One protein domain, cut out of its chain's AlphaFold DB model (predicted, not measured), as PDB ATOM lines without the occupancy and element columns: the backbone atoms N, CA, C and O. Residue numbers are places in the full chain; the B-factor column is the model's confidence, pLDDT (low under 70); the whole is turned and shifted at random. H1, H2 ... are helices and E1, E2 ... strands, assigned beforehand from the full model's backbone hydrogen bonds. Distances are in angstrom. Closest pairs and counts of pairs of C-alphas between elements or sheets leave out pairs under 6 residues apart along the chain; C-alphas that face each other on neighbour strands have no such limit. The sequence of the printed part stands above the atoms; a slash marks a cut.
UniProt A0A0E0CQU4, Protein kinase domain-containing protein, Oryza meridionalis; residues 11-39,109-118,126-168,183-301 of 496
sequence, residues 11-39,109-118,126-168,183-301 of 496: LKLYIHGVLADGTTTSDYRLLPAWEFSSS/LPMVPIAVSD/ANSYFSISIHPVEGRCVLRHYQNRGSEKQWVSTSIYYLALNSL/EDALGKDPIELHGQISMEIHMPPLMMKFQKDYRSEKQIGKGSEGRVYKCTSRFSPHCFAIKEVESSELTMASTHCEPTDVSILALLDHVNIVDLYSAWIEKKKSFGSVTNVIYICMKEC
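AT A GLANCE: This is residues 11 to 39, 109 to 118, 126 to 168 and 183 to 301 of the 496 residues of the protein "Protein kinase domain-containing protein" of Oryza meridionalis (UniProt A0A0E0CQU4). One long, strongly twisted antiparallel sheet makes the domain, with E5 in its middle: E4, E3 and E6 lie to one side, and E10 to the other leads to E11, E9, E8 and E7. The small hairpin E1 and E2 pairs with the far end of E5, and the short helix H4 packs over E10. The printed part has 201 residues, with four named helices and eleven named strands in the order E1 E2 E3 E4 E5 H1 E6 H2 E7 E8 E9 H3 H4 E10 E11. The class is mostly strand; the whole is compact, with a radius of gyration of the C-alphas of 17.6 A and spans of 57 by 43 by 30 A.

IN THESE COORDINATES: E1, residues 13 to 15, begins at C-alpha 13 (-33.252, 49.432, -6.177), and E2 is residues 28 to 32. E3, residues 128 to 135, E4, residues 140 to 149, and E5, residues 152 to 165, form a meander, each strand the antiparallel neighbour of the one before. E5 measures 37.4 A and bends by 59 degrees at residue 156. H1, residues 183 to 186, precedes E6, residues 191 to 196. H2, residues 210 to 213, is followed by a second meander: E7, residues 214 to 223, E8, residues 226 to 233, and E9, residues 239 to 246. H3, residues 252 to 255, and H4, residues 260 to 265, come before E10, residues 276 to 286, 28.0 A long. E11, residues 289 to 299, is 31.7 A long and ends at C-alpha 299 (-30.053, 29.630, -15.004).

HOW THE PARTS SIT: In this branched sheet E5 has three neighbours: E2, beside residues 161 to 165, and E10, beside residues 156 to 160, on one side, and E4 on the other side. N 31 and O 162 of E2 and E5 are 2.8 A apart, N 158 and O 279 of E5 and E10 2.8 A, and N 143 and O 159 of E4 and E5 3.0 A, each within hydrogen-bond range. E1, E6 and E7 are edge strands, antiparallel to E2, E3 and E8. E10 and E11 form a hairpin, with N 280 and O 295 at 2.9 A, and E9 is the antiparallel neighbour of E11, with N 243 and O 296 at 2.9 A. H4 is on the sheet at a height of 9.5 A, over E10 and along the strands, at 2 degrees on the local plane; their closest C-alphas, of Leu 265 and Leu 276, are 6.1 A apart. H2 and H3 only graze the sheet, and H1 is only just not on it, with 4 pairs of C-alphas within 10 A. In H4 every O i to N i+4 pair is within range; H1, H2 and H3 are too short for such a pair, and in each 0 of 1 O i to N i+3 pairs are within range.

THE WHOLE: The C-alphas farthest apart, of Asp 21 and Phe 287, are 57.6 A apart. Residues 40 to 108, 119 to 125 and 169 to 182 are not printed, with C-alpha gaps of 31.0 A, 20.2 A and 19.0 A. The links E1 to E2 and E6 to H2 are long. The mean pLDDT of the printed part is 73.2; 69 residues are under 70, among them 11 to 29, 192 to 207 and 247 to 256.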
ATOM      1  N   LEU A  11     -38.068  47.905 -11.748       40.94
ATOM      2  CA  LEU A  11     -37.768  48.426 -10.423       40.94
ATOM      3  C   LEU A  11     -36.243  48.580 -10.284       40.94
ATOM      4  O   LEU A  11     -35.513  47.589 -10.334       40.94
ATOM      5  N   LYS A  12     -35.746  49.810 -10.125       44.50
ATOM      6  CA  LYS A  12     -34.340  50.068  -9.773       44.50
ATOM      7  C   LYS A  12     -34.250  50.233  -8.264       44.50
ATOM      8  O   LYS A  12     -34.890  51.122  -7.713       44.50
ATOM      9  N   LEU A  13     -33.487  49.361  -7.613       50.62
ATOM     10  CA  LEU A  13     -33.252  49.432  -6.177       50.62
ATOM     11  C   LEU A  13     -31.903  50.097  -5.934       50.62
ATOM     12  O   LEU A  13     -30.888  49.602  -6.422       50.62
ATOM     13  N   TYR A  14     -31.912  51.189  -5.179       52.12
ATOM     14  CA  TYR A  14     -30.698  51.873  -4.760       52.12
ATOM     15  C   TYR A  14     -30.362  51.501  -3.319       52.12
ATOM     16  O   TYR A  14     -31.241  51.465  -2.451       52.12
ATOM     17  N   ILE A  15     -29.090  51.192  -3.079       51.44
ATOM     18  CA  ILE A  15     -28.545  51.077  -1.729       51.44
ATOM     19  C   ILE A  15     -27.790  52.368  -1.454       51.44
ATOM     20  O   ILE A  15     -26.745  52.608  -2.048       51.44
ATOM     21  N   HIS A  16     -28.318  53.161  -0.525       48.16
ATOM     22  CA  HIS A  16     -27.594  54.281   0.060       48.16
ATOM     23  C   HIS A  16     -26.982  53.796   1.376       48.16
ATOM     24  O   HIS A  16     -27.704  53.441   2.313       48.16
ATOM     25  N   GLY A  17     -25.654  53.715   1.432       43.22
ATOM     26  CA  GLY A  17     -24.931  53.496   2.681       43.22
ATOM     27  C   GLY A  17     -24.738  54.828   3.395       43.22
ATOM     28  O   GLY A  17     -24.377  55.802   2.749       43.22
ATOM     29  N   VAL A  18     -24.968  54.882   4.708       41.56
ATOM     30  CA  VAL A  18     -24.559  56.020   5.545       41.56
ATOM     31  C   VAL A  18     -23.395  55.540   6.401       41.56
ATOM     32  O   VAL A  18     -23.563  54.636   7.225       41.56
ATOM     33  N   LEU A  19     -22.208  56.092   6.164       39.78
ATOM     34  CA  LEU A  19     -21.014  55.825   6.957       39.78
ATOM     35  C   LEU A  19     -21.206  56.335   8.392       39.78
ATOM     36  O   LEU A  19     -22.071  57.164   8.678       39.78
ATOM     37  N   ALA A  20     -20.393  55.830   9.324       35.09
ATOM     38  CA  ALA A  20     -20.473  56.212  10.737       35.09
ATOM     39  C   ALA A  20     -20.237  57.721  10.973       35.09
ATOM     40  O   ALA A  20     -20.646  58.252  12.003       35.09
ATOM     41  N   ASP A  21     -19.604  58.403  10.017       39.34
ATOM     42  CA  ASP A  21     -19.383  59.851   9.993       39.34
ATOM     43  C   ASP A  21     -20.548  60.646   9.363       39.34
ATOM     44  O   ASP A  21     -20.487  61.872   9.274       39.34
ATOM     45  N   GLY A  22     -21.625  59.967   8.957       34.72
ATOM     46  CA  GLY A  22     -22.808  60.566   8.347       34.72
ATOM     47  C   GLY A  22     -22.696  60.815   6.842       34.72
ATOM     48  O   GLY A  22     -23.650  61.330   6.259       34.72
ATOM     49  N   THR A  23     -21.580  60.457   6.197       40.69
ATOM     50  CA  THR A  23     -21.437  60.586   4.741       40.69
ATOM     51  C   THR A  23     -22.166  59.462   4.008       40.69
ATOM     52  O   THR A  23     -22.204  58.315   4.452       40.69
ATOM     53  N   THR A  24     -22.798  59.793   2.884       43.97
ATOM     54  CA  THR A  24     -23.444  58.805   2.018       43.97
ATOM     55  C   THR A  24     -22.420  58.222   1.053       43.97
ATOM     56  O   THR A  24     -21.780  58.979   0.324       43.97
ATOM     57  N   THR A  25     -22.269  56.898   1.027       49.34
ATOM     58  CA  THR A  25     -21.471  56.226  -0.011       49.34
ATOM     59  C   THR A  25     -22.230  56.267  -1.338       49.34
ATOM     60  O   THR A  25     -23.456  56.359  -1.337       49.34
ATOM     61  N   SER A  26     -21.500  56.177  -2.449       52.84
ATOM     62  CA  SER A  26     -21.986  56.135  -3.835       52.84
ATOM     63  C   SER A  26     -23.318  55.389  -4.023       52.84
ATOM     64  O   SER A  26     -23.553  54.329  -3.441       52.84
ATOM     65  N   ASP A  27     -24.186  55.943  -4.874       59.78
ATOM     66  CA  ASP A  27     -25.489  55.359  -5.200       59.78
ATOM     67  C   ASP A  27     -25.305  54.091  -6.044       59.78
ATOM     68  O   ASP A  27     -25.174  54.140  -7.270       59.78
ATOM     69  N   TYR A  28     -25.299  52.934  -5.384       61.66
ATOM     70  CA  TYR A  28     -25.264  51.646  -6.066       61.66
ATOM     71  C   TYR A  28     -26.662  51.211  -6.466       61.66
ATOM     72  O   TYR A  28     -27.581  51.174  -5.641       61.66
ATOM     73  N   ARG A  29     -26.802  50.769  -7.715       66.81
ATOM     74  CA  ARG A  29     -28.001  50.080  -8.182       66.81
ATOM     75  C   ARG A  29     -27.836  48.576  -7.998       66.81
ATOM     76  O   ARG A  29     -26.867  47.991  -8.476       66.81
ATOM     77  N   LEU A  30     -28.825  47.928  -7.389       70.94
ATOM     78  CA  LEU A  30     -28.942  46.474  -7.426       70.94
ATOM     79  C   LEU A  30     -29.529  46.026  -8.765       70.94
ATOM     80  O   LEU A  30     -30.671  46.342  -9.106       70.94
ATOM     81  N   LEU A  31     -28.736  45.265  -9.513       73.81
ATOM     82  CA  LEU A  31     -29.146  44.593 -10.736       73.81
ATOM     83  C   LEU A  31     -29.518  43.140 -10.443       73.81
ATOM     84  O   LEU A  31     -28.759  42.441  -9.765       73.81
ATOM     85  N   PRO A  32     -30.654  42.644 -10.956       76.12
ATOM     86  CA  PRO A  32     -30.967  41.229 -10.871       76.12
ATOM     87  C   PRO A  32     -29.881  40.361 -11.513       76.12
ATOM     88  O   PRO A  32     -29.333  40.691 -12.565       76.12
ATOM     89  N   ALA A  33     -29.614  39.200 -10.919       79.50
ATOM     90  CA  ALA A  33     -28.543  38.311 -11.367       79.50
ATOM     91  C   ALA A  33     -28.650  37.832 -12.831       79.50
ATOM     92  O   ALA A  33     -27.631  37.497 -13.425       79.50
ATOM     93  N   TRP A  34     -29.848  37.797 -13.427       75.31
ATOM     94  CA  TRP A  34     -30.022  37.439 -14.844       75.31
ATOM     95  C   TRP A  34     -29.710  38.587 -15.817       75.31
ATOM     96  O   TRP A  34     -29.469  38.321 -16.990       75.31
ATOM     97  N   GLU A  35     -29.725  39.839 -15.351       71.25
ATOM     98  CA  GLU A  35     -29.349  41.028 -16.132       71.25
ATOM     99  C   GLU A  35     -27.848  41.323 -16.036       71.25
ATOM    100  O   GLU A  35     -27.279  41.946 -16.930       71.25
ATOM    101  N   PHE A  36     -27.191  40.842 -14.978       66.81
ATOM    102  CA  PHE A  36     -25.755  40.998 -14.794       66.81
ATOM    103  C   PHE A  36     -24.979  40.045 -15.719       66.81
ATOM    104  O   PHE A  36     -24.888  38.834 -15.487       66.81
ATOM    105  N   SER A  37     -24.438  40.588 -16.811       56.00
ATOM    106  CA  SER A  37     -23.730  39.796 -17.824       56.00
ATOM    107  C   SER A  37     -22.395  39.250 -17.303       56.00
ATOM    108  O   SER A  37     -21.695  39.884 -16.515       56.00
ATOM    109  N   SER A  38     -21.967  38.091 -17.808       49.22
ATOM    110  CA  SER A  38     -20.636  37.539 -17.515       49.22
ATOM    111  C   SER A  38     -19.481  38.447 -17.969       49.22
ATOM    112  O   SER A  38     -18.397  38.352 -17.407       49.22
ATOM    113  N   SER A  39     -19.704  39.352 -18.928       39.16
ATOM    114  CA  SER A  39     -18.752  40.401 -19.329       39.16
ATOM    115  C   SER A  39     -18.559  41.491 -18.270       39.16
ATOM    116  O   SER A  39     -17.471  42.048 -18.178       39.16
ATOM    117  N   LEU A 109     -36.107  51.522   3.560       41.72
ATOM    118  CA  LEU A 109     -35.740  50.539   4.553       41.72
ATOM    119  C   LEU A 109     -34.736  51.220   5.477       41.72
ATOM    120  O   LEU A 109     -33.635  51.516   5.017       41.72
ATOM    121  N   PRO A 110     -35.061  51.482   6.757       44.56
ATOM    122  CA  PRO A 110     -34.028  51.790   7.730       44.56
ATOM    123  C   PRO A 110     -33.161  50.533   7.864       44.56
ATOM    124  O   PRO A 110     -33.469  49.617   8.627       44.56
ATOM    125  N   MET A 111     -32.129  50.459   7.028       46.22
ATOM    126  CA  MET A 111     -31.098  49.439   7.069       46.22
ATOM    127  C   MET A 111     -30.157  49.844   8.185       46.22
ATOM    128  O   MET A 111     -29.484  50.866   8.080       46.22
ATOM    129  N   VAL A 112     -30.113  49.070   9.260       49.56
ATOM    130  CA  VAL A 112     -29.107  49.294  10.298       49.56
ATOM    131  C   VAL A 112     -27.950  48.341  10.005       49.56
ATOM    132  O   VAL A 112     -28.180  47.125   9.961       49.56
ATOM    133  N   PRO A 113     -26.728  48.849   9.753       47.00
ATOM    134  CA  PRO A 113     -25.543  48.007   9.709       47.00
ATOM    135  C   PRO A 113     -25.393  47.283  11.043       47.00
ATOM    136  O   PRO A 113     -25.514  47.910  12.093       47.00
ATOM    137  N   ILE A 114     -25.111  45.976  11.029       45.91
ATOM    138  CA  ILE A 114     -24.916  45.233  12.288       45.91
ATOM    139  C   ILE A 114     -23.678  45.728  13.057       45.91
ATOM    140  O   ILE A 114     -23.590  45.488  14.255       45.91
ATOM    141  N   ALA A 115     -22.771  46.463  12.402       43.78
ATOM    142  CA  ALA A 115     -21.437  46.781  12.900       43.78
ATOM    143  C   ALA A 115     -20.716  45.492  13.319       43.78
ATOM    144  O   ALA A 115     -20.747  45.085  14.470       43.78
ATOM    145  N   VAL A 116     -20.108  44.833  12.328       43.12
ATOM    146  CA  VAL A 116     -19.031  43.841  12.466       43.12
ATOM    147  C   VAL A 116     -19.178  42.908  13.684       43.12
ATOM    148  O   VAL A 116     -18.648  43.153  14.764       43.12
ATOM    149  N   SER A 117     -19.807  41.753  13.454       33.91
ATOM    150  CA  SER A 117     -19.666  40.535  14.270       33.91
ATOM    151  C   SER A 117     -20.261  40.504  15.688       33.91
ATOM    152  O   SER A 117     -19.683  39.841  16.546       33.91
ATOM    153  N   ASP A 118     -21.438  41.089  15.945       37.22
ATOM    154  CA  ASP A 118     -22.193  40.737  17.162       37.22
ATOM    155  C   ASP A 118     -23.354  39.761  16.859       37.22
ATOM    156  O   ASP A 118     -24.429  40.174  16.409       37.22
ATOM    157  N   ALA A 126     -41.014  42.859  14.599       61.56
ATOM    158  CA  ALA A 126     -41.952  42.961  13.482       61.56
ATOM    159  C   ALA A 126     -42.259  41.572  12.915       61.56
ATOM    160  O   ALA A 126     -41.436  40.660  12.977       61.56
ATOM    161  N   ASN A 127     -43.451  41.395  12.337       72.88
ATOM    162  CA  ASN A 127     -43.884  40.093  11.811       72.88
ATOM    163  C   ASN A 127     -43.019  39.580  10.644       72.88
ATOM    164  O   ASN A 127     -42.958  38.368  10.449       72.88
ATOM    165  N   SER A 128     -42.341  40.461   9.904       76.88
ATOM    166  CA  SER A 128     -41.398  40.105   8.839       76.88
ATOM    167  C   SER A 128     -40.211  41.063   8.804       76.88
ATOM    168  O   SER A 128     -40.355  42.254   9.079       76.88
ATOM    169  N   TYR A 129     -39.051  40.548   8.411       74.94
ATOM    170  CA  TYR A 129     -37.820  41.316   8.241       74.94
ATOM    171  C   TYR A 129     -36.987  40.730   7.101       74.94
ATOM    172  O   TYR A 129     -37.232  39.608   6.646       74.94
ATOM    173  N   PHE A 130     -35.979  41.464   6.653       78.00
ATOM    174  CA  PHE A 130     -35.001  40.949   5.703       78.00
ATOM    175  C   PHE A 130     -33.570  41.179   6.205       78.00
ATOM    176  O   PHE A 130     -33.321  41.948   7.136       78.00
ATOM    177  N   SER A 131     -32.641  40.475   5.573       77.69
ATOM    178  CA  SER A 131     -31.197  40.627   5.716       77.69
ATOM    179  C   SER A 131     -30.591  40.764   4.324       77.69
ATOM    180  O   SER A 131     -30.992  40.035   3.415       77.69
ATOM    181  N   ILE A 132     -29.661  41.696   4.145       80.38
ATOM    182  CA  ILE A 132     -28.850  41.833   2.936       80.38
ATOM    183  C   ILE A 132     -27.400  41.583   3.324       80.38
ATOM    184  O   ILE A 132     -26.854  42.305   4.154       80.38
ATOM    185  N   SER A 133     -26.789  40.585   2.696       83.12
ATOM    186  CA  SER A 133     -25.342  40.376   2.724       83.12
ATOM    187  C   SER A 133     -24.746  40.951   1.444       83.12
ATOM    188  O   SER A 133     -25.143  40.535   0.354       83.12
ATOM    189  N   ILE A 134     -23.821  41.895   1.563       80.38
ATOM    190  CA  ILE A 134     -23.090  42.494   0.444       80.38
ATOM    191  C   ILE A 134     -21.658  41.973   0.488       80.38
ATOM    192  O   ILE A 134     -21.017  42.041   1.531       80.38
ATOM    193  N   HIS A 135     -21.168  41.469  -0.639       83.38
ATOM    194  CA  HIS A 135     -19.796  41.016  -0.844       83.38
ATOM    195  C   HIS A 135     -19.133  41.969  -1.849       83.38
ATOM    196  O   HIS A 135     -19.250  41.733  -3.054       83.38
ATOM    197  N   PRO A 136     -18.494  43.063  -1.389       75.75
ATOM    198  CA  PRO A 136     -18.049  44.144  -2.270       75.75
ATOM    199  C   PRO A 136     -17.058  43.693  -3.347       75.75
ATOM    200  O   PRO A 136     -17.241  44.027  -4.511       75.75
ATOM    201  N   VAL A 137     -16.088  42.846  -2.985       79.50
ATOM    202  CA  VAL A 137     -15.083  42.291  -3.915       79.50
ATOM    203  C   VAL A 137     -15.731  41.507  -5.066       79.50
ATOM    204  O   VAL A 137     -15.259  41.533  -6.197       79.50
ATOM    205  N   GLU A 138     -16.839  40.815  -4.795       78.75
ATOM    206  CA  GLU A 138     -17.598  40.066  -5.809       78.75
ATOM    207  C   GLU A 138     -18.672  40.932  -6.488       78.75
ATOM    208  O   GLU A 138     -19.322  40.493  -7.438       78.75
ATOM    209  N   GLY A 139     -18.924  42.136  -5.967       78.12
ATOM    210  CA  GLY A 139     -20.071  42.961  -6.330       78.12
ATOM    211  C   GLY A 139     -21.410  42.253  -6.108       78.12
ATOM    212  O   GLY A 139     -22.383  42.596  -6.772       78.12
ATOM    213  N   ARG A 140     -21.483  41.246  -5.228       85.56
ATOM    214  CA  ARG A 140     -22.647  40.356  -5.084       85.56
ATOM    215  C   ARG A 140     -23.455  40.680  -3.837       85.56
ATOM    216  O   ARG A 140     -22.910  40.866  -2.752       85.56
ATOM    217  N   CYS A 141     -24.777  40.671  -3.969       84.44
ATOM    218  CA  CYS A 141     -25.708  40.910  -2.874       84.44
ATOM    219  C   CYS A 141     -26.705  39.761  -2.726       84.44
ATOM    220  O   CYS A 141     -27.359  39.347  -3.687       84.44
ATOM    221  N   VAL A 142     -26.865  39.272  -1.497       88.38
ATOM    222  CA  VAL A 142     -27.814  38.215  -1.145       88.38
ATOM    223  C   VAL A 142     -28.868  38.782  -0.205       88.38
ATOM    224  O   VAL A 142     -28.597  39.035   0.967       88.38
ATOM    225  N   LEU A 143     -30.085  38.956  -0.715       86.44
ATOM    226  CA  LEU A 143     -31.237  39.418   0.055       86.44
ATOM    227  C   LEU A 143     -32.053  38.217   0.535       86.44
ATOM    228  O   LEU A 143     -32.541  37.436  -0.283       86.44
ATOM    229  N   ARG A 144     -32.251  38.094   1.847       87.12
ATOM    230  CA  ARG A 144     -33.070  37.052   2.482       87.12
ATOM    231  C   ARG A 144     -34.241  37.661   3.234       87.12
ATOM    232  O   ARG A 144     -34.046  38.562   4.040       87.12
ATOM    233  N   HIS A 145     -35.438  37.130   3.024       85.12
ATOM    234  CA  HIS A 145     -36.659  37.510   3.730       85.12
ATOM    235  C   HIS A 145     -37.065  36.413   4.716       85.12
ATOM    236  O   HIS A 145     -37.159  35.233   4.363       85.12
ATOM    237  N   TYR A 146     -37.359  36.832   5.943       84.19
ATOM    238  CA  TYR A 146     -37.852  35.993   7.023       84.19
ATOM    239  C   TYR A 146     -39.170  36.514   7.602       84.19
ATOM    240  O   TYR A 146     -39.420  37.717   7.673       84.19
ATOM    241  N   GLN A 147     -39.987  35.588   8.092       82.50
ATOM    242  CA  GLN A 147     -41.201  35.864   8.848       82.50
ATOM    243  C   GLN A 147     -41.067  35.302  10.267       82.50
ATOM    244  O   GLN A 147     -40.674  34.149  10.447       82.50
ATOM    245  N   ASN A 148     -41.431  36.089  11.276       80.06
ATOM    246  CA  ASN A 148     -41.488  35.629  12.659       80.06
ATOM    247  C   ASN A 148     -42.784  34.833  12.894       80.06
ATOM    248  O   ASN A 148     -43.881  35.268  12.533       80.06
ATOM    249  N   ARG A 149     -42.673  33.645  13.496       72.62
ATOM    250  CA  ARG A 149     -43.800  32.803  13.930       72.62
ATOM    251  C   ARG A 149     -43.618  32.402  15.390       72.62
ATOM    252  O   ARG A 149     -43.058  31.354  15.697       72.62
ATOM    253  N   GLY A 150     -44.125  33.239  16.294       73.19
ATOM    254  CA  GLY A 150     -43.889  33.066  17.728       73.19
ATOM    255  C   GLY A 150     -42.411  33.289  18.047       73.19
ATOM    256  O   GLY A 150     -41.876  34.336  17.706       73.19
ATOM    257  N   SER A 151     -41.757  32.302  18.660       66.94
ATOM    258  CA  SER A 151     -40.318  32.337  18.965       66.94
ATOM    259  C   SER A 151     -39.416  31.910  17.800       66.94
ATOM    260  O   SER A 151     -38.196  32.000  17.917       66.94
ATOM    261  N   GLU A 152     -39.978  31.405  16.697       70.88
ATOM    262  CA  GLU A 152     -39.205  30.856  15.579       70.88
ATOM    263  C   GLU A 152     -39.189  31.785  14.361       70.88
ATOM    264  O   GLU A 152     -40.182  32.430  14.016       70.88
ATOM    265  N   LYS A 153     -38.050  31.799  13.664       78.25
ATOM    266  CA  LYS A 153     -37.855  32.494  12.388       78.25
ATOM    267  C   LYS A 153     -38.115  31.517  11.245       78.25
ATOM    268  O   LYS A 153     -37.542  30.432  11.220       78.25
ATOM    269  N   GLN A 154     -38.963  31.897  10.294       84.31
ATOM    270  CA  GLN A 154     -39.224  31.131   9.078       84.31
ATOM    271  C   GLN A 154     -38.623  31.847   7.869       84.31
ATOM    272  O   GLN A 154     -38.963  32.998   7.606       84.31
ATOM    273  N   TRP A 155     -37.773  31.159   7.109       87.56
ATOM    274  CA  TRP A 155     -37.328  31.622   5.794       87.56
ATOM    275  C   TRP A 155     -38.502  31.695   4.802       87.56
ATOM    276  O   TRP A 155     -39.341  30.792   4.755       87.56
ATOM    277  N   VAL A 156     -38.562  32.775   4.017       86.94
ATOM    278  CA  VAL A 156     -39.616  33.022   3.017       86.94
ATOM    279  C   VAL A 156     -39.050  33.068   1.605       86.94
ATOM    280  O   VAL A 156     -39.599  32.423   0.710       86.94
ATOM    281  N   SER A 157     -37.984  33.836   1.391       88.62
ATOM    282  CA  SER A 157     -37.344  33.940   0.083       88.62
ATOM    283  C   SER A 157     -35.889  34.386   0.167       88.62
ATOM    284  O   SER A 157     -35.466  35.014   1.137       88.62
ATOM    285  N   THR A 158     -35.140  34.062  -0.883       90.75
ATOM    286  CA  THR A 158     -33.774  34.519  -1.146       90.75
ATOM    287  C   THR A 158     -33.713  35.055  -2.569       90.75
ATOM    288  O   THR A 158     -34.308  34.471  -3.476       90.75
ATOM    289  N   SER A 159     -33.030  36.172  -2.789       88.31
ATOM    290  CA  SER A 159     -32.832  36.783  -4.109       88.31
ATOM    291  C   SER A 159     -31.388  37.242  -4.269       88.31
ATOM    292  O   SER A 159     -30.805  37.779  -3.324       88.31
ATOM    293  N   ILE A 160     -30.824  37.009  -5.455       88.25
ATOM    294  CA  ILE A 160     -29.442  37.356  -5.791       88.25
ATOM    295  C   ILE A 160     -29.430  38.588  -6.690       88.25
ATOM    296  O   ILE A 160     -30.116  38.635  -7.715       88.25
ATOM    297  N   TYR A 161     -28.612  39.560  -6.304       83.62
ATOM    298  CA  TYR A 161     -28.367  40.787  -7.048       83.62
ATOM    299  C   TYR A 161     -26.871  41.047  -7.176       83.62
ATOM    300  O   TYR A 161     -26.068  40.453  -6.455       83.62
ATOM    301  N   TYR A 162     -26.526  41.976  -8.058       81.56
ATOM    302  CA  TYR A 162     -25.184  42.525  -8.185       81.56
ATOM    303  C   TYR A 162     -25.214  44.047  -8.079       81.56
ATOM    304  O   TYR A 162     -26.177  44.682  -8.509       81.56
ATOM    305  N   LEU A 163     -24.162  44.621  -7.505       74.94
ATOM    306  CA  LEU A 163     -23.944  46.059  -7.469       74.94
ATOM    307  C   LEU A 163     -23.489  46.522  -8.851       74.94
ATOM    308  O   LEU A 163     -22.491  46.040  -9.385       74.94
ATOM    309  N   ALA A 164     -24.216  47.478  -9.410       68.38
ATOM    310  CA  ALA A 164     -23.763  48.269 -10.537       68.38
ATOM    311  C   ALA A 164     -23.604  49.719 -10.105       68.38
ATOM    312  O   ALA A 164     -24.467  50.283  -9.427       68.38
ATOM    313  N   LEU A 165     -22.490  50.308 -10.525       62.47
ATOM    314  CA  LEU A 165     -22.245  51.731 -10.389       62.47
ATOM    315  C   LEU A 165     -23.093  52.482 -11.408       62.47
ATOM    316  O   LEU A 165     -23.254  52.035 -12.548       62.47
ATOM    317  N   ASN A 166     -23.636  53.623 -10.997       54.25
ATOM    318  CA  ASN A 166     -24.241  54.554 -11.931       54.25
ATOM    319  C   ASN A 166     -23.152  55.039 -12.897       54.25
ATOM    320  O   ASN A 166     -22.280  55.800 -12.492       54.25
ATOM    321  N   SER A 167     -23.215  54.666 -14.178       43.03
ATOM    322  CA  SER A 167     -22.632  55.524 -15.208       43.03
ATOM    323  C   SER A 167     -23.569  56.721 -15.351       43.03
ATOM    324  O   SER A 167     -24.503  56.727 -16.158       43.03
ATOM    325  N   LEU A 168     -23.393  57.719 -14.489       38.62
ATOM    326  CA  LEU A 168     -23.820  59.069 -14.825       38.62
ATOM    327  C   LEU A 168     -22.919  59.497 -15.980       38.62
ATOM    328  O   LEU A 168     -21.815  59.942 -15.721       38.62
ATOM    329  N   GLU A 183     -15.686  47.642  -4.003       73.06
ATOM    330  CA  GLU A 183     -14.635  47.443  -3.000       73.06
ATOM    331  C   GLU A 183     -14.057  48.771  -2.495       73.06
ATOM    332  O   GLU A 183     -13.803  48.904  -1.297       73.06
ATOM    333  N   ASP A 184     -13.892  49.761  -3.374       68.62
ATOM    334  CA  ASP A 184     -13.325  51.063  -3.013       68.62
ATOM    335  C   ASP A 184     -14.277  51.866  -2.114       68.62
ATOM    336  O   ASP A 184     -13.830  52.487  -1.151       68.62
ATOM    337  N   ALA A 185     -15.592  51.806  -2.359       64.81
ATOM    338  CA  ALA A 185     -16.556  52.566  -1.554       64.81
ATOM    339  C   ALA A 185     -17.065  51.835  -0.304       64.81
ATOM    340  O   ALA A 185     -17.384  52.480   0.695       64.81
ATOM    341  N   LEU A 186     -17.205  50.505  -0.355       68.81
ATOM    342  CA  LEU A 186     -17.770  49.711   0.746       68.81
ATOM    343  C   LEU A 186     -16.695  48.987   1.572       68.81
ATOM    344  O   LEU A 186     -17.008  48.407   2.612       68.81
ATOM    345  N   GLY A 187     -15.435  49.024   1.140       70.12
ATOM    346  CA  GLY A 187     -14.350  48.232   1.712       70.12
ATOM    347  C   GLY A 187     -14.350  46.786   1.210       70.12
ATOM    348  O   GLY A 187     -15.189  46.367   0.417       70.12
ATOM    349  N   LYS A 188     -13.380  45.989   1.677       73.06
ATOM    350  CA  LYS A 188     -13.182  44.601   1.207       73.06
ATOM    351  C   LYS A 188     -14.044  43.574   1.938       73.06
ATOM    352  O   LYS A 188     -14.289  42.485   1.417       73.06
ATOM    353  N   ASP A 189     -14.461  43.897   3.157       75.44
ATOM    354  CA  ASP A 189     -15.135  42.949   4.034       75.44
ATOM    355  C   ASP A 189     -16.632  42.843   3.711       75.44
ATOM    356  O   ASP A 189     -17.269  43.842   3.368       75.44
ATOM    357  N   PRO A 190     -17.235  41.646   3.827       76.56
ATOM    358  CA  PRO A 190     -18.673  41.499   3.667       76.56
ATOM    359  C   PRO A 190     -19.464  42.332   4.682       76.56
ATOM    360  O   PRO A 190     -19.153  42.344   5.874       76.56
ATOM    361  N   ILE A 191     -20.542  42.964   4.217       71.69
ATOM    362  CA  ILE A 191     -21.421  43.811   5.030       71.69
ATOM    363  C   ILE A 191     -22.766  43.115   5.216       71.69
ATOM    364  O   ILE A 191     -23.396  42.697   4.244       71.69
ATOM    365  N   GLU A 192     -23.236  43.037   6.460       69.62
ATOM    366  CA  GLU A 192     -24.576  42.552   6.789       69.62
ATOM    367  C   GLU A 192     -25.474  43.700   7.255       69.62
ATOM    368  O   GLU A 192     -25.173  44.422   8.212       69.62
ATOM    369  N   LEU A 193     -26.602  43.850   6.567       67.44
ATOM    370  CA  LEU A 193     -27.594  44.885   6.819       67.44
ATOM    371  C   LEU A 193     -28.957  44.252   7.092       67.44
ATOM    372  O   LEU A 193     -29.340  43.278   6.440       67.44
ATOM    373  N   HIS A 194     -29.726  44.825   8.015       67.62
ATOM    374  CA  HIS A 194     -31.057  44.325   8.357       67.62
ATOM    375  C   HIS A 194     -32.089  45.442   8.422       67.62
ATOM    376  O   HIS A 194     -31.775  46.565   8.812       67.62
ATOM    377  N   GLY A 195     -33.340  45.102   8.112       63.31
ATOM    378  CA  GLY A 195     -34.460  46.022   8.277       63.31
ATOM    379  C   GLY A 195     -35.830  45.349   8.207       63.31
ATOM    380  O   GLY A 195     -35.966  44.152   7.933       63.31
ATOM    381  N   GLN A 196     -36.862  46.136   8.506       65.06
ATOM    382  CA  GLN A 196     -38.261  45.703   8.486       65.06
ATOM    383  C   GLN A 196     -38.870  45.868   7.097       65.06
ATOM    384  O   GLN A 196     -38.571  46.828   6.400       65.06
ATOM    385  N   ILE A 197     -39.777  44.974   6.707       61.50
ATOM    386  CA  ILE A 197     -40.494  45.125   5.434       61.50
ATOM    387  C   ILE A 197     -41.487  46.283   5.544       61.50
ATOM    388  O   ILE A 197     -42.411  46.222   6.355       61.50
ATOM    389  N   SER A 198     -41.323  47.308   4.705       53.88
ATOM    390  CA  SER A 198     -42.312  48.380   4.550       53.88
ATOM    391  C   SER A 198     -43.423  47.968   3.576       53.88
ATOM    392  O   SER A 198     -43.182  47.279   2.584       53.88
ATOM    393  N   MET A 199     -44.653  48.403   3.863       46.09
ATOM    394  CA  MET A 199     -45.830  48.164   3.017       46.09
ATOM    395  C   MET A 199     -45.770  48.889   1.664       46.09
ATOM    396  O   MET A 199     -46.493  48.500   0.752       46.09
ATOM    397  N   GLU A 200     -44.923  49.911   1.530       43.53
ATOM    398  CA  GLU A 200     -44.753  50.695   0.295       43.53
ATOM    399  C   GLU A 200     -43.807  50.024  -0.708       43.53
ATOM    400  O   GLU A 200     -43.699  50.431  -1.862       43.53
ATOM    401  N   ILE A 201     -43.129  48.956  -0.286       43.03
ATOM    402  CA  ILE A 201     -42.121  48.299  -1.099       43.03
ATOM    403  C   ILE A 201     -42.791  47.288  -2.034       43.03
ATOM    404  O   ILE A 201     -43.020  46.119  -1.702       43.03
ATOM    405  N   HIS A 202     -43.069  47.736  -3.254       43.06
ATOM    406  CA  HIS A 202     -43.479  46.885  -4.368       43.06
ATOM    407  C   HIS A 202     -42.262  46.146  -4.954       43.06
ATOM    408  O   HIS A 202     -41.767  46.494  -6.015       43.06
ATOM    409  N   MET A 203     -41.760  45.115  -4.263       48.47
ATOM    410  CA  MET A 203     -40.605  44.311  -4.710       48.47
ATOM    411  C   MET A 203     -41.008  43.055  -5.507       48.47
ATOM    412  O   MET A 203     -41.394  42.043  -4.908       48.47
ATOM    413  N   PRO A 204     -40.812  43.008  -6.831       42.59
ATOM    414  CA  PRO A 204     -40.339  41.793  -7.490       42.59
ATOM    415  C   PRO A 204     -38.826  41.686  -7.219       42.59
ATOM    416  O   PRO A 204     -38.131  42.635  -7.573       42.59
ATOM    417  N   PRO A 205     -38.280  40.636  -6.558       48.75
ATOM    418  CA  PRO A 205     -38.706  39.238  -6.395       48.75
ATOM    419  C   PRO A 205     -39.107  38.821  -4.956       48.75
ATOM    420  O   PRO A 205     -39.193  37.630  -4.656       48.75
ATOM    421  N   LEU A 206     -39.388  39.749  -4.033       53.53
ATOM    422  CA  LEU A 206     -39.749  39.355  -2.657       53.53
ATOM    423  C   LEU A 206     -41.078  38.591  -2.569       53.53
ATOM    424  O   LEU A 206     -41.249  37.759  -1.678       53.53
ATOM    425  N   MET A 207     -42.007  38.871  -3.487       62.75
ATOM    426  CA  MET A 207     -43.370  38.328  -3.495       62.75
ATOM    427  C   MET A 207     -43.672  37.555  -4.783       62.75
ATOM    428  O   MET A 207     -44.709  37.762  -5.419       62.75
ATOM    429  N   MET A 208     -42.757  36.665  -5.169       72.88
ATOM    430  CA  MET A 208     -42.915  35.828  -6.357       72.88
ATOM    431  C   MET A 208     -44.081  34.847  -6.218       72.88
ATOM    432  O   MET A 208     -44.314  34.241  -5.169       72.88
ATOM    433  N   LYS A 209     -44.816  34.688  -7.315       84.06
ATOM    434  CA  LYS A 209     -45.851  33.676  -7.501       84.06
ATOM    435  C   LYS A 209     -45.617  32.968  -8.820       84.06
ATOM    436  O   LYS A 209     -45.858  33.529  -9.888       84.06
ATOM    437  N   PHE A 210     -45.246  31.698  -8.751       89.19
ATOM    438  CA  PHE A 210     -44.834  30.869  -9.873       89.19
ATOM    439  C   PHE A 210     -45.782  30.984 -11.072       89.19
ATOM    440  O   PHE A 210     -45.360  31.320 -12.173       89.19
ATOM    441  N   GLN A 211     -47.088  30.791 -10.864       87.88
ATOM    442  CA  GLN A 211     -48.071  30.839 -11.957       87.88
ATOM    443  C   GLN A 211     -48.370  32.254 -12.479       87.88
ATOM    444  O   GLN A 211     -48.827  32.402 -13.618       87.88
ATOM    445  N   LYS A 212     -48.165  33.281 -11.645       85.88
ATOM    446  CA  LYS A 212     -48.434  34.684 -11.989       85.88
ATOM    447  C   LYS A 212     -47.269  35.296 -12.758       85.88
ATOM    448  O   LYS A 212     -47.521  36.056 -13.688       85.88
ATOM    449  N   ASP A 213     -46.048  34.932 -12.388       83.19
ATOM    450  CA  ASP A 213     -44.825  35.611 -12.817       83.19
ATOM    451  C   ASP A 213     -44.069  34.813 -13.886       83.19
ATOM    452  O   ASP A 213     -43.347  35.389 -14.699       83.19
ATOM    453  N   TYR A 214     -44.319  33.502 -13.974       88.00
ATOM    454  CA  TYR A 214     -43.704  32.627 -14.966       88.00
ATOM    455  C   TYR A 214     -44.731  31.919 -15.839       88.00
ATOM    456  O   TYR A 214     -45.886  31.662 -15.474       88.00
ATOM    457  N   ARG A 215     -44.284  31.574 -17.044       91.62
ATOM    458  CA  ARG A 215     -44.946  30.612 -17.918       91.62
ATOM    459  C   ARG A 215     -44.121  29.331 -17.916       91.62
ATOM    460  O   ARG A 215     -43.015  29.321 -18.436       91.62
ATOM    461  N   SER A 216     -44.660  28.256 -17.341       91.69
ATOM    462  CA  SER A 216     -44.063  26.921 -17.454       91.69
ATOM    463  C   SER A 216     -44.257  26.389 -18.869       91.69
ATOM    464  O   SER A 216     -45.391  26.158 -19.288       91.69
ATOM    465  N   GLU A 217     -43.162  26.174 -19.590       90.00
ATOM    466  CA  GLU A 217     -43.188  25.691 -20.972       90.00
ATOM    467  C   GLU A 217     -43.125  24.169 -21.024       90.00
ATOM    468  O   GLU A 217     -43.939  23.514 -21.676       90.00
ATOM    469  N   LYS A 218     -42.146  23.594 -20.320       91.38
ATOM    470  CA  LYS A 218     -41.844  22.168 -20.387       91.38
ATOM    471  C   LYS A 218     -41.247  21.685 -19.078       91.38
ATOM    472  O   LYS A 218     -40.331  22.300 -18.546       91.38
ATOM    473  N   GLN A 219     -41.690  20.524 -18.607       93.62
ATOM    474  CA  GLN A 219     -40.975  19.817 -17.553       93.62
ATOM    475  C   GLN A 219     -39.696  19.189 -18.130       93.62
ATOM    476  O   GLN A 219     -39.759  18.354 -19.037       93.62
ATOM    477  N   ILE A 220     -38.544  19.603 -17.611       90.62
ATOM    478  CA  ILE A 220     -37.214  19.157 -18.055       90.62
ATOM    479  C   ILE A 220     -36.574  18.155 -17.088       90.62
ATOM    480  O   ILE A 220     -35.666  17.432 -17.482       90.62
ATOM    481  N   GLY A 221     -37.084  18.040 -15.856       84.75
ATOM    482  CA  GLY A 221     -36.592  17.077 -14.869       84.75
ATOM    483  C   GLY A 221     -37.670  16.580 -13.905       84.75
ATOM    484  O   GLY A 221     -38.632  17.288 -13.590       84.75
ATOM    485  N   LYS A 222     -37.512  15.340 -13.432       84.88
ATOM    486  CA  LYS A 222     -38.278  14.751 -12.322       84.88
ATOM    487  C   LYS A 222     -37.366  13.819 -11.529       84.88
ATOM    488  O   LYS A 222     -36.821  12.884 -12.114       84.88
ATOM    489  N   GLY A 223     -37.240  14.043 -10.228       72.12
ATOM    490  CA  GLY A 223     -36.435  13.212  -9.334       72.12
ATOM    491  C   GLY A 223     -37.066  13.077  -7.954       72.12
ATOM    492  O   GLY A 223     -38.197  13.509  -7.740       72.12
ATOM    493  N   SER A 224     -36.322  12.484  -7.022       70.12
ATOM    494  CA  SER A 224     -36.671  12.440  -5.593       70.12
ATOM    495  C   SER A 224     -36.653  13.812  -4.921       70.12
ATOM    496  O   SER A 224     -37.133  13.940  -3.808       70.12
ATOM    497  N   GLU A 225     -36.071  14.812  -5.581       72.06
ATOM    498  CA  GLU A 225     -35.919  16.176  -5.070       72.06
ATOM    499  C   GLU A 225     -36.919  17.157  -5.699       72.06
ATOM    500  O   GLU A 225     -36.721  18.368  -5.654       72.06
ATOM    501  N   GLY A 226     -37.960  16.640  -6.357       84.88
ATOM    502  CA  GLY A 226     -39.002  17.440  -6.991       84.88
ATOM    503  C   GLY A 226     -38.952  17.462  -8.521       84.88
ATOM    504  O   GLY A 226     -38.502  16.522  -9.194       84.88
ATOM    505  N   ARG A 227     -39.516  18.525  -9.098       91.38
ATOM    506  CA  ARG A 227     -39.729  18.683 -10.549       91.38
ATOM    507  C   ARG A 227     -39.032  19.936 -11.034       91.38
ATOM    508  O   ARG A 227     -39.102  20.954 -10.370       91.38
ATOM    509  N   VAL A 228     -38.418  19.884 -12.209       93.56
ATOM    510  CA  VAL A 228     -37.770  21.054 -12.815       93.56
ATOM    511  C   VAL A 228     -38.484  21.407 -14.107       93.56
ATOM    512  O   VAL A 228     -38.705  20.535 -14.956       93.56
ATOM    513  N   TYR A 229     -38.826  22.680 -14.262       95.31
ATOM    514  CA  TYR A 229     -39.493  23.221 -15.440       95.31
ATOM    515  C   TYR A 229     -38.600  24.245 -16.133       95.31
ATOM    516  O   TYR A 229     -37.978  25.076 -15.476       95.31
ATOM    517  N   LYS A 230     -38.580  24.204 -17.465       95.50
ATOM    518  CA  LYS A 230     -38.189  25.348 -18.280       95.50
ATOM    519  C   LYS A 230     -39.329  26.358 -18.246       95.50
ATOM    520  O   LYS A 230     -40.480  26.011 -18.544       95.50
ATOM    521  N   CYS A 231     -39.001  27.581 -17.875       95.06
ATOM    522  CA  CYS A 231     -39.939  28.664 -17.668       95.06
ATOM    523  C   CYS A 231     -39.460  29.926 -18.375       95.06
ATOM    524  O   CYS A 231     -38.267  30.193 -18.413       95.06
ATOM    525  N   THR A 232     -40.400  30.737 -18.841       89.94
ATOM    526  CA  THR A 232     -40.110  32.077 -19.365       89.94
ATOM    527  C   THR A 232     -40.753  33.102 -18.444       89.94
ATOM    528  O   THR A 232     -41.879  32.885 -17.966       89.94
ATOM    529  N   SER A 233     -40.032  34.182 -18.139       82.75
ATOM    530  CA  SER A 233     -40.594  35.292 -17.364       82.75
ATOM    531  C   SER A 233     -41.771  35.917 -18.114       82.75
ATOM    532  O   SER A 233     -41.824  35.945 -19.342       82.75
ATOM    533  N   ARG A 234     -42.769  36.398 -17.374       79.94
ATOM    534  CA  ARG A 234     -43.874  37.181 -17.949       79.94
ATOM    535  C   ARG A 234     -43.554  38.670 -18.066       79.94
ATOM    536  O   ARG A 234     -44.350  39.391 -18.664       79.94
ATOM    537  N   PHE A 235     -42.430  39.097 -17.499       71.94
ATOM    538  CA  PHE A 235     -41.966  40.484 -17.479       71.94
ATOM    539  C   PHE A 235     -40.750  40.714 -18.378       71.94
ATOM    540  O   PHE A 235     -40.480  41.847 -18.735       71.94
ATOM    541  N   SER A 236     -40.024  39.655 -18.746       71.81
ATOM    542  CA  SER A 236     -38.823  39.745 -19.576       71.81
ATOM    543  C   SER A 236     -38.696  38.511 -20.480       71.81
ATOM    544  O   SER A 236     -39.279  37.467 -20.172       71.81
ATOM    545  N   PRO A 237     -37.934  38.579 -21.587       74.94
ATOM    546  CA  PRO A 237     -37.766  37.450 -22.510       74.94
ATOM    547  C   PRO A 237     -36.856  36.334 -21.963       74.94
ATOM    548  O   PRO A 237     -36.579  35.359 -22.662       74.94
ATOM    549  N   HIS A 238     -36.367  36.463 -20.728       80.94
ATOM    550  CA  HIS A 238     -35.405  35.540 -20.140       80.94
ATOM    551  C   HIS A 238     -36.027  34.168 -19.841       80.94
ATOM    552  O   HIS A 238     -37.152  34.057 -19.335       80.94
ATOM    553  N   CYS A 239     -35.248  33.122 -20.128       90.88
ATOM    554  CA  CYS A 239     -35.558  31.736 -19.790       90.88
ATOM    555  C   CYS A 239     -34.918  31.338 -18.456       90.88
ATOM    556  O   CYS A 239     -33.789  31.712 -18.140       90.88
ATOM    557  N   PHE A 240     -35.629  30.502 -17.711       93.38
ATOM    558  CA  PHE A 240     -35.280  30.056 -16.369       93.38
ATOM    559  C   PHE A 240     -35.507  28.555 -16.219       93.38
ATOM    560  O   PHE A 240     -36.424  27.985 -16.820       93.38
ATOM    561  N   ALA A 241     -34.704  27.919 -15.372       95.62
ATOM    562  CA  ALA A 241     -34.992  26.594 -14.842       95.62
ATOM    563  C   ALA A 241     -35.553  26.750 -13.424       95.62
ATOM    564  O   ALA A 241     -34.862  27.248 -12.538       95.62
ATOM    565  N   ILE A 242     -36.801  26.332 -13.199       95.44
ATOM    566  CA  ILE A 242     -37.460  26.442 -11.891       95.44
ATOM    567  C   ILE A 242     -37.706  25.047 -11.314       95.44
ATOM    568  O   ILE A 242     -38.482  24.267 -11.876       95.44
ATOM    569  N   LYS A 243     -37.039  24.732 -10.195       93.62
ATOM    570  CA  LYS A 243     -37.233  23.506  -9.400       93.62
ATOM    571  C   LYS A 243     -38.378  23.737  -8.406       93.62
ATOM    572  O   LYS A 243     -38.309  24.655  -7.601       93.62
ATOM    573  N   GLU A 244     -39.426  22.925  -8.491       92.44
ATOM    574  CA  GLU A 244     -40.576  22.851  -7.582       92.44
ATOM    575  C   GLU A 244     -40.373  21.667  -6.625       92.44
ATOM    576  O   GLU A 244     -40.304  20.516  -7.072       92.44
ATOM    577  N   VAL A 245     -40.309  21.948  -5.323       87.94
ATOM    578  CA  VAL A 245     -40.099  20.965  -4.249       87.94
ATOM    579  C   VAL A 245     -41.285  21.008  -3.288       87.94
ATOM    580  O   VAL A 245     -41.582  22.049  -2.699       87.94
ATOM    581  N   GLU A 246     -41.994  19.891  -3.124       80.00
ATOM    582  CA  GLU A 246     -43.167  19.827  -2.245       80.00
ATOM    583  C   GLU A 246     -42.766  19.493  -0.801       80.00
ATOM    584  O   GLU A 246     -42.053  18.530  -0.531       80.00
ATOM    585  N   SER A 247     -43.278  20.259   0.166       66.44
ATOM    586  CA  SER A 247     -42.887  20.137   1.574       66.44
ATOM    587  C   SER A 247     -43.267  18.820   2.252       66.44
ATOM    588  O   SER A 247     -42.735  18.551   3.320       66.44
ATOM    589  N   SER A 248     -44.148  17.987   1.693       55.72
ATOM    590  CA  SER A 248     -44.394  16.646   2.252       55.72
ATOM    591  C   SER A 248     -43.169  15.728   2.158       55.72
ATOM    592  O   SER A 248     -43.102  14.732   2.872       55.72
ATOM    593  N   GLU A 249     -42.205  16.066   1.299       50.72
ATOM    594  CA  GLU A 249     -40.910  15.386   1.164       50.72
ATOM    595  C   GLU A 249     -39.851  15.953   2.136       50.72
ATOM    596  O   GLU A 249     -38.766  15.395   2.277       50.72
ATOM    597  N   LEU A 250     -40.177  17.039   2.847       50.56
ATOM    598  CA  LEU A 250     -39.304  17.771   3.761       50.56
ATOM    599  C   LEU A 250     -39.788  17.562   5.212       50.56
ATOM    600  O   LEU A 250     -40.960  17.751   5.530       50.56
ATOM    601  N   THR A 251     -38.902  17.150   6.124       44.75
ATOM    602  CA  THR A 251     -39.235  16.994   7.557       44.75
ATOM    603  C   THR A 251     -39.660  18.334   8.175       44.75
ATOM    604  O   THR A 251     -39.240  19.384   7.707       44.75
ATOM    605  N   MET A 252     -40.447  18.332   9.259       41.91
ATOM    606  CA  MET A 252     -40.970  19.561   9.895       41.91
ATOM    607  C   MET A 252     -39.895  20.596  10.298       41.91
ATOM    608  O   MET A 252     -40.178  21.787  10.317       41.91
ATOM    609  N   ALA A 253     -38.650  20.178  10.561       45.09
ATOM    610  CA  ALA A 253     -37.528  21.097  10.807       45.09
ATOM    611  C   ALA A 253     -37.100  21.884   9.544       45.09
ATOM    612  O   ALA A 253     -36.550  22.981   9.628       45.09
ATOM    613  N   SER A 254     -37.389  21.339   8.363       53.69
ATOM    614  CA  SER A 254     -36.989  21.856   7.052       53.69
ATOM    615  C   SER A 254     -37.924  22.945   6.512       53.69
ATOM    616  O   SER A 254     -37.565  23.628   5.564       53.69
ATOM    617  N   THR A 255     -39.123  23.137   7.083       54.25
ATOM    618  CA  THR A 255     -40.070  24.171   6.609       54.25
ATOM    619  C   THR A 255     -39.771  25.576   7.120       54.25
ATOM    620  O   THR A 255     -40.380  26.540   6.649       54.25
ATOM    621  N   HIS A 256     -38.882  25.686   8.107       63.28
ATOM    622  CA  HIS A 256     -38.469  26.951   8.714       63.28
ATOM    623  C   HIS A 256     -37.094  27.413   8.217       63.28
ATOM    624  O   HIS A 256     -36.820  28.613   8.219       63.28
ATOM    625  N   CYS A 257     -36.258  26.482   7.751       74.00
ATOM    626  CA  CYS A 257     -34.895  26.750   7.311       74.00
ATOM    627  C   CYS A 257     -34.828  27.015   5.802       74.00
ATOM    628  O   CYS A 257     -35.592  26.450   5.022       74.00
ATOM    629  N   GLU A 258     -33.871  27.846   5.392       81.44
ATOM    630  CA  GLU A 258     -33.496  27.985   3.985       81.44
ATOM    631  C   GLU A 258     -33.000  26.620   3.458       81.44
ATOM    632  O   GLU A 258     -32.191  25.972   4.132       81.44
ATOM    633  N   PRO A 259     -33.466  26.146   2.287       84.06
ATOM    634  CA  PRO A 259     -33.015  24.872   1.739       84.06
ATOM    635  C   PRO A 259     -31.498  24.841   1.544       84.06
ATOM    636  O   PRO A 259     -30.891  25.848   1.179       84.06
ATOM    637  N   THR A 260     -30.888  23.665   1.697       84.31
ATOM    638  CA  THR A 260     -29.449  23.464   1.457       84.31
ATOM    639  C   THR A 260     -29.023  23.951   0.071       84.31
ATOM    640  O   THR A 260     -28.036  24.671  -0.037       84.31
ATOM    641  N   ASP A 261     -29.814  23.631  -0.963       86.81
ATOM    642  CA  ASP A 261     -29.624  24.119  -2.336       86.81
ATOM    643  C   ASP A 261     -29.448  25.642  -2.377       86.81
ATOM    644  O   ASP A 261     -28.497  26.154  -2.959       86.81
ATOM    645  N   VAL A 262     -30.360  26.365  -1.723       91.19
ATOM    646  CA  VAL A 262     -30.425  27.828  -1.760       91.19
ATOM    647  C   VAL A 262     -29.306  28.431  -0.916       91.19
ATOM    648  O   VAL A 262     -28.557  29.269  -1.408       91.19
ATOM    649  N   SER A 263     -29.143  27.967   0.324       89.81
ATOM    650  CA  SER A 263     -28.128  28.487   1.249       89.81
ATOM    651  C   SER A 263     -26.699  28.288   0.737       89.81
ATOM    652  O   SER A 263     -25.860  29.162   0.947       89.81
ATOM    653  N   ILE A 264     -26.416  27.182   0.037       91.19
ATOM    654  CA  ILE A 264     -25.106  26.932  -0.572       91.19
ATOM    655  C   ILE A 264     -24.946  27.707  -1.881       91.19
ATOM    656  O   ILE A 264     -23.955  28.417  -2.023       91.19
ATOM    657  N   LEU A 265     -25.896  27.624  -2.821       92.88
ATOM    658  CA  LEU A 265     -25.776  28.334  -4.103       92.88
ATOM    659  C   LEU A 265     -25.733  29.856  -3.936       92.88
ATOM    660  O   LEU A 265     -25.074  30.537  -4.717       92.88
ATOM    661  N   ALA A 266     -26.381  30.399  -2.903       90.56
ATOM    662  CA  ALA A 266     -26.307  31.820  -2.586       90.56
ATOM    663  C   ALA A 266     -24.867  32.288  -2.303       90.56
ATOM    664  O   ALA A 266     -24.555  33.434  -2.616       90.56
ATOM    665  N   LEU A 267     -24.001  31.403  -1.792       86.38
ATOM    666  CA  LEU A 267     -22.589  31.665  -1.482       86.38
ATOM    667  C   LEU A 267     -21.632  31.399  -2.650       86.38
ATOM    668  O   LEU A 267     -20.435  31.617  -2.508       86.38
ATOM    669  N   LEU A 268     -22.118  30.833  -3.754       89.75
ATOM    670  CA  LEU A 268     -21.270  30.409  -4.861       89.75
ATOM    671  C   LEU A 268     -21.476  31.344  -6.053       89.75
ATOM    672  O   LEU A 268     -22.558  31.377  -6.648       89.75
ATOM    673  N   ASP A 269     -20.421  32.070  -6.424       88.94
ATOM    674  CA  ASP A 269     -20.325  32.754  -7.713       88.94
ATOM    675  C   ASP A 269     -19.157  32.209  -8.535       88.94
ATOM    676  O   ASP A 269     -17.990  32.497  -8.280       88.94
ATOM    677  N   HIS A 270     -19.463  31.372  -9.523       92.56
ATOM    678  CA  HIS A 270     -18.447  30.799 -10.394       92.56
ATOM    679  C   HIS A 270     -19.026  30.472 -11.767       92.56
ATOM    680  O   HIS A 270     -20.127  29.929 -11.882       92.56
ATOM    681  N   VAL A 271     -18.250  30.716 -12.828       94.00
ATOM    682  CA  VAL A 271     -18.682  30.476 -14.217       94.00
ATOM    683  C   VAL A 271     -19.125  29.030 -14.457       94.00
ATOM    684  O   VAL A 271     -20.057  28.802 -15.224       94.00
ATOM    685  N   ASN A 272     -18.527  28.065 -13.749       97.50
ATOM    686  CA  ASN A 272     -18.848  26.640 -13.870       97.50
ATOM    687  C   ASN A 272     -19.796  26.070 -12.806       97.50
ATOM    688  O   ASN A 272     -19.897  24.850 -12.659       97.50
ATOM    689  N   ILE A 273     -20.499  26.929 -12.071       96.88
ATOM    690  CA  ILE A 273     -21.567  26.556 -11.135       96.88
ATOM    691  C   ILE A 273     -22.864  27.206 -11.622       96.88
ATOM    692  O   ILE A 273     -22.840  28.283 -12.221       96.88
ATOM    693  N   VAL A 274     -23.993  26.514 -11.462       95.62
ATOM    694  CA  VAL A 274     -25.301  27.038 -11.872       95.62
ATOM    695  C   VAL A 274     -25.637  28.315 -11.102       95.62
ATOM    696  O   VAL A 274     -25.511  28.363  -9.881       95.62
ATOM    697  N   ASP A 275     -26.074  29.348 -11.818       91.81
ATOM    698  CA  ASP A 275     -26.467  30.603 -11.190       91.81
ATOM    699  C   ASP A 275     -27.835  30.430 -10.508       91.81
ATOM    700  O   ASP A 275     -28.808  29.995 -11.138       91.81
ATOM    701  N   LEU A 276     -27.902  30.773  -9.221       93.81
ATOM    702  CA  LEU A 276     -29.147  30.971  -8.484       93.81
ATOM    703  C   LEU A 276     -29.612  32.411  -8.702       93.81
ATOM    704  O   LEU A 276     -28.839  33.345  -8.517       93.81
ATOM    705  N   TYR A 277     -30.882  32.591  -9.046       90.81
ATOM    706  CA  TYR A 277     -31.474  33.920  -9.187       90.81
ATOM    707  C   TYR A 277     -32.373  34.256  -8.008       90.81
ATOM    708  O   TYR A 277     -32.254  35.319  -7.398       90.81
ATOM    709  N   SER A 278     -33.262  33.332  -7.659       91.44
ATOM    710  CA  SER A 278     -34.138  33.484  -6.509       91.44
ATOM    711  C   SER A 278     -34.660  32.139  -6.027       91.44
ATOM    712  O   SER A 278     -34.676  31.150  -6.757       91.44
ATOM    713  N   ALA A 279     -35.118  32.100  -4.786       92.50
ATOM    714  CA  ALA A 279     -35.894  30.999  -4.252       92.50
ATOM    715  C   ALA A 279     -36.962  31.536  -3.306       92.50
ATOM    716  O   ALA A 279     -36.739  32.538  -2.630       92.50
ATOM    717  N   TRP A 280     -38.124  30.894  -3.257       92.06
ATOM    718  CA  TRP A 280     -39.227  31.332  -2.404       92.06
ATOM    719  C   TRP A 280     -40.150  30.181  -2.024       92.06
ATOM    720  O   TRP A 280     -40.146  29.116  -2.647       92.06
ATOM    721  N   ILE A 281     -40.956  30.405  -0.990       88.25
ATOM    722  CA  ILE A 281     -41.972  29.467  -0.518       88.25
ATOM    723  C   ILE A 281     -43.382  29.957  -0.867       88.25
ATOM    724  O   ILE A 281     -43.747  31.106  -0.618       88.25
ATOM    725  N   GLU A 282     -44.218  29.067  -1.395       88.19
ATOM    726  CA  GLU A 282     -45.644  29.311  -1.617       88.19
ATOM    727  C   GLU A 282     -46.513  28.298  -0.879       88.19
ATOM    728  O   GLU A 282     -46.141  27.145  -0.679       88.19
ATOM    729  N   LYS A 283     -47.731  28.715  -0.524       85.75
ATOM    730  CA  LYS A 283     -48.762  27.820   0.009       85.75
ATOM    731  C   LYS A 283     -49.653  27.329  -1.125       85.75
ATOM    732  O   LYS A 283     -50.405  28.114  -1.704       85.75
ATOM    733  N   LYS A 284     -49.641  26.026  -1.389       84.12
ATOM    734  CA  LYS A 284     -50.486  25.374  -2.393       84.12
ATOM    735  C   LYS A 284     -51.631  24.642  -1.700       84.12
ATOM    736  O   LYS A 284     -51.424  23.860  -0.775       84.12
ATOM    737  N   LYS A 285     -52.865  24.912  -2.132       82.00
ATOM    738  CA  LYS A 285     -54.054  24.173  -1.685       82.00
ATOM    739  C   LYS A 285     -54.241  22.955  -2.581       82.00
ATOM    740  O   LYS A 285     -54.415  23.117  -3.786       82.00
ATOM    741  N   SER A 286     -54.238  21.761  -2.001       76.88
ATOM    742  CA  SER A 286     -54.489  20.508  -2.719       76.88
ATOM    743  C   SER A 286     -55.330  19.572  -1.857       76.88
ATOM    744  O   SER A 286     -55.005  19.350  -0.693       76.88
ATOM    745  N   PHE A 287     -56.439  19.058  -2.400       74.12
ATOM    746  CA  PHE A 287     -57.343  18.105  -1.729       74.12
ATOM    747  C   PHE A 287     -57.725  18.470  -0.277       74.12
ATOM    748  O   PHE A 287     -57.803  17.609   0.592       74.12
ATOM    749  N   GLY A 288     -57.951  19.758   0.007       74.94
ATOM    750  CA  GLY A 288     -58.327  20.239   1.345       74.94
ATOM    751  C   GLY A 288     -57.162  20.445   2.323       74.94
ATOM    752  O   GLY A 288     -57.390  20.966   3.411       74.94
ATOM    753  N   SER A 289     -55.926  20.117   1.935       78.00
ATOM    754  CA  SER A 289     -54.707  20.423   2.691       78.00
ATOM    755  C   SER A 289     -53.969  21.628   2.096       78.00
ATOM    756  O   SER A 289     -54.034  21.888   0.892       78.00
ATOM    757  N   VAL A 290     -53.275  22.383   2.950       80.56
ATOM    758  CA  VAL A 290     -52.367  23.465   2.548       80.56
ATOM    759  C   VAL A 290     -50.947  22.966   2.760       80.56
ATOM    760  O   VAL A 290     -50.541  22.745   3.898       80.56
ATOM    761  N   THR A 291     -50.192  22.815   1.679       82.44
ATOM    762  CA  THR A 291     -48.778  22.444   1.737       82.44
ATOM    763  C   THR A 291     -47.910  23.623   1.336       82.44
ATOM    764  O   THR A 291     -48.301  24.454   0.514       82.44
ATOM    765  N   ASN A 292     -46.726  23.708   1.932       84.81
ATOM    766  CA  ASN A 292     -45.703  24.609   1.431       84.81
ATOM    767  C   ASN A 292     -45.024  23.971   0.215       84.81
ATOM    768  O   ASN A 292     -44.802  22.759   0.177       84.81
ATOM    769  N   VAL A 293     -44.689  24.788  -0.770       88.44
ATOM    770  CA  VAL A 293     -43.946  24.399  -1.963       88.44
ATOM    771  C   VAL A 293     -42.813  25.389  -2.128       88.44
ATOM    772  O   VAL A 293     -43.035  26.595  -2.064       88.44
ATOM    773  N   ILE A 294     -41.605  24.872  -2.292       90.44
ATOM    774  CA  ILE A 294     -40.407  25.674  -2.488       90.44
ATOM    775  C   ILE A 294     -40.128  25.730  -3.982       90.44
ATOM    776  O   ILE A 294     -40.117  24.699  -4.659       90.44
ATOM    777  N   TYR A 295     -39.900  26.934  -4.480       92.69
ATOM    778  CA  TYR A 295     -39.474  27.186  -5.844       92.69
ATOM    779  C   TYR A 295     -38.047  27.716  -5.828       92.69
ATOM    780  O   TYR A 295     -37.734  28.616  -5.053       92.69
ATOM    781  N   ILE A 296     -37.186  27.156  -6.673       94.00
ATOM    782  CA  ILE A 296     -35.788  27.572  -6.833       94.00
ATOM    783  C   ILE A 296     -35.584  27.921  -8.305       94.00
ATOM    784  O   ILE A 296     -35.665  27.042  -9.165       94.00
ATOM    785  N   CYS A 297     -35.371  29.201  -8.592       93.94
ATOM    786  CA  CYS A 297     -35.170  29.758  -9.924       93.94
ATOM    787  C   CYS A 297     -33.677  29.904 -10.221       93.94
ATOM    788  O   CYS A 297     -32.946  30.598  -9.511       93.94
ATOM    789  N   MET A 298     -33.238  29.236 -11.281       94.88
ATOM    790  CA  MET A 298     -31.841  29.115 -11.678       94.88
ATOM    791  C   MET A 298     -31.673  29.409 -13.167       94.88
ATOM    792  O   MET A 298     -32.645  29.435 -13.937       94.88
ATOM    793  N   LYS A 299     -30.415  29.556 -13.588       93.94
ATOM    794  CA  LYS A 299     -30.053  29.630 -15.004       93.94
ATOM    795  C   LYS A 299     -30.593  28.431 -15.783       93.94
ATOM    796  O   LYS A 299     -30.365  27.274 -15.423       93.94
ATOM    797  N   GLU A 300     -31.284  28.708 -16.886       94.44
ATOM    798  CA  GLU A 300     -31.627  27.675 -17.858       94.44
ATOM    799  C   GLU A 300     -30.395  27.310 -18.688       94.44
ATOM    800  O   GLU A 300     -29.645  28.174 -19.135       94.44
ATOM    801  N   CYS A 301     -30.169  26.010 -18.852       95.00
ATOM    802  CA  CYS A 301     -29.084  25.465 -19.656       95.00
ATOM    803  C   CYS A 301     -29.673  24.591 -20.761       95.00
ATOM    804  O   CYS A 301     -30.721  23.969 -20.583       95.00
TER     805      CYS A 301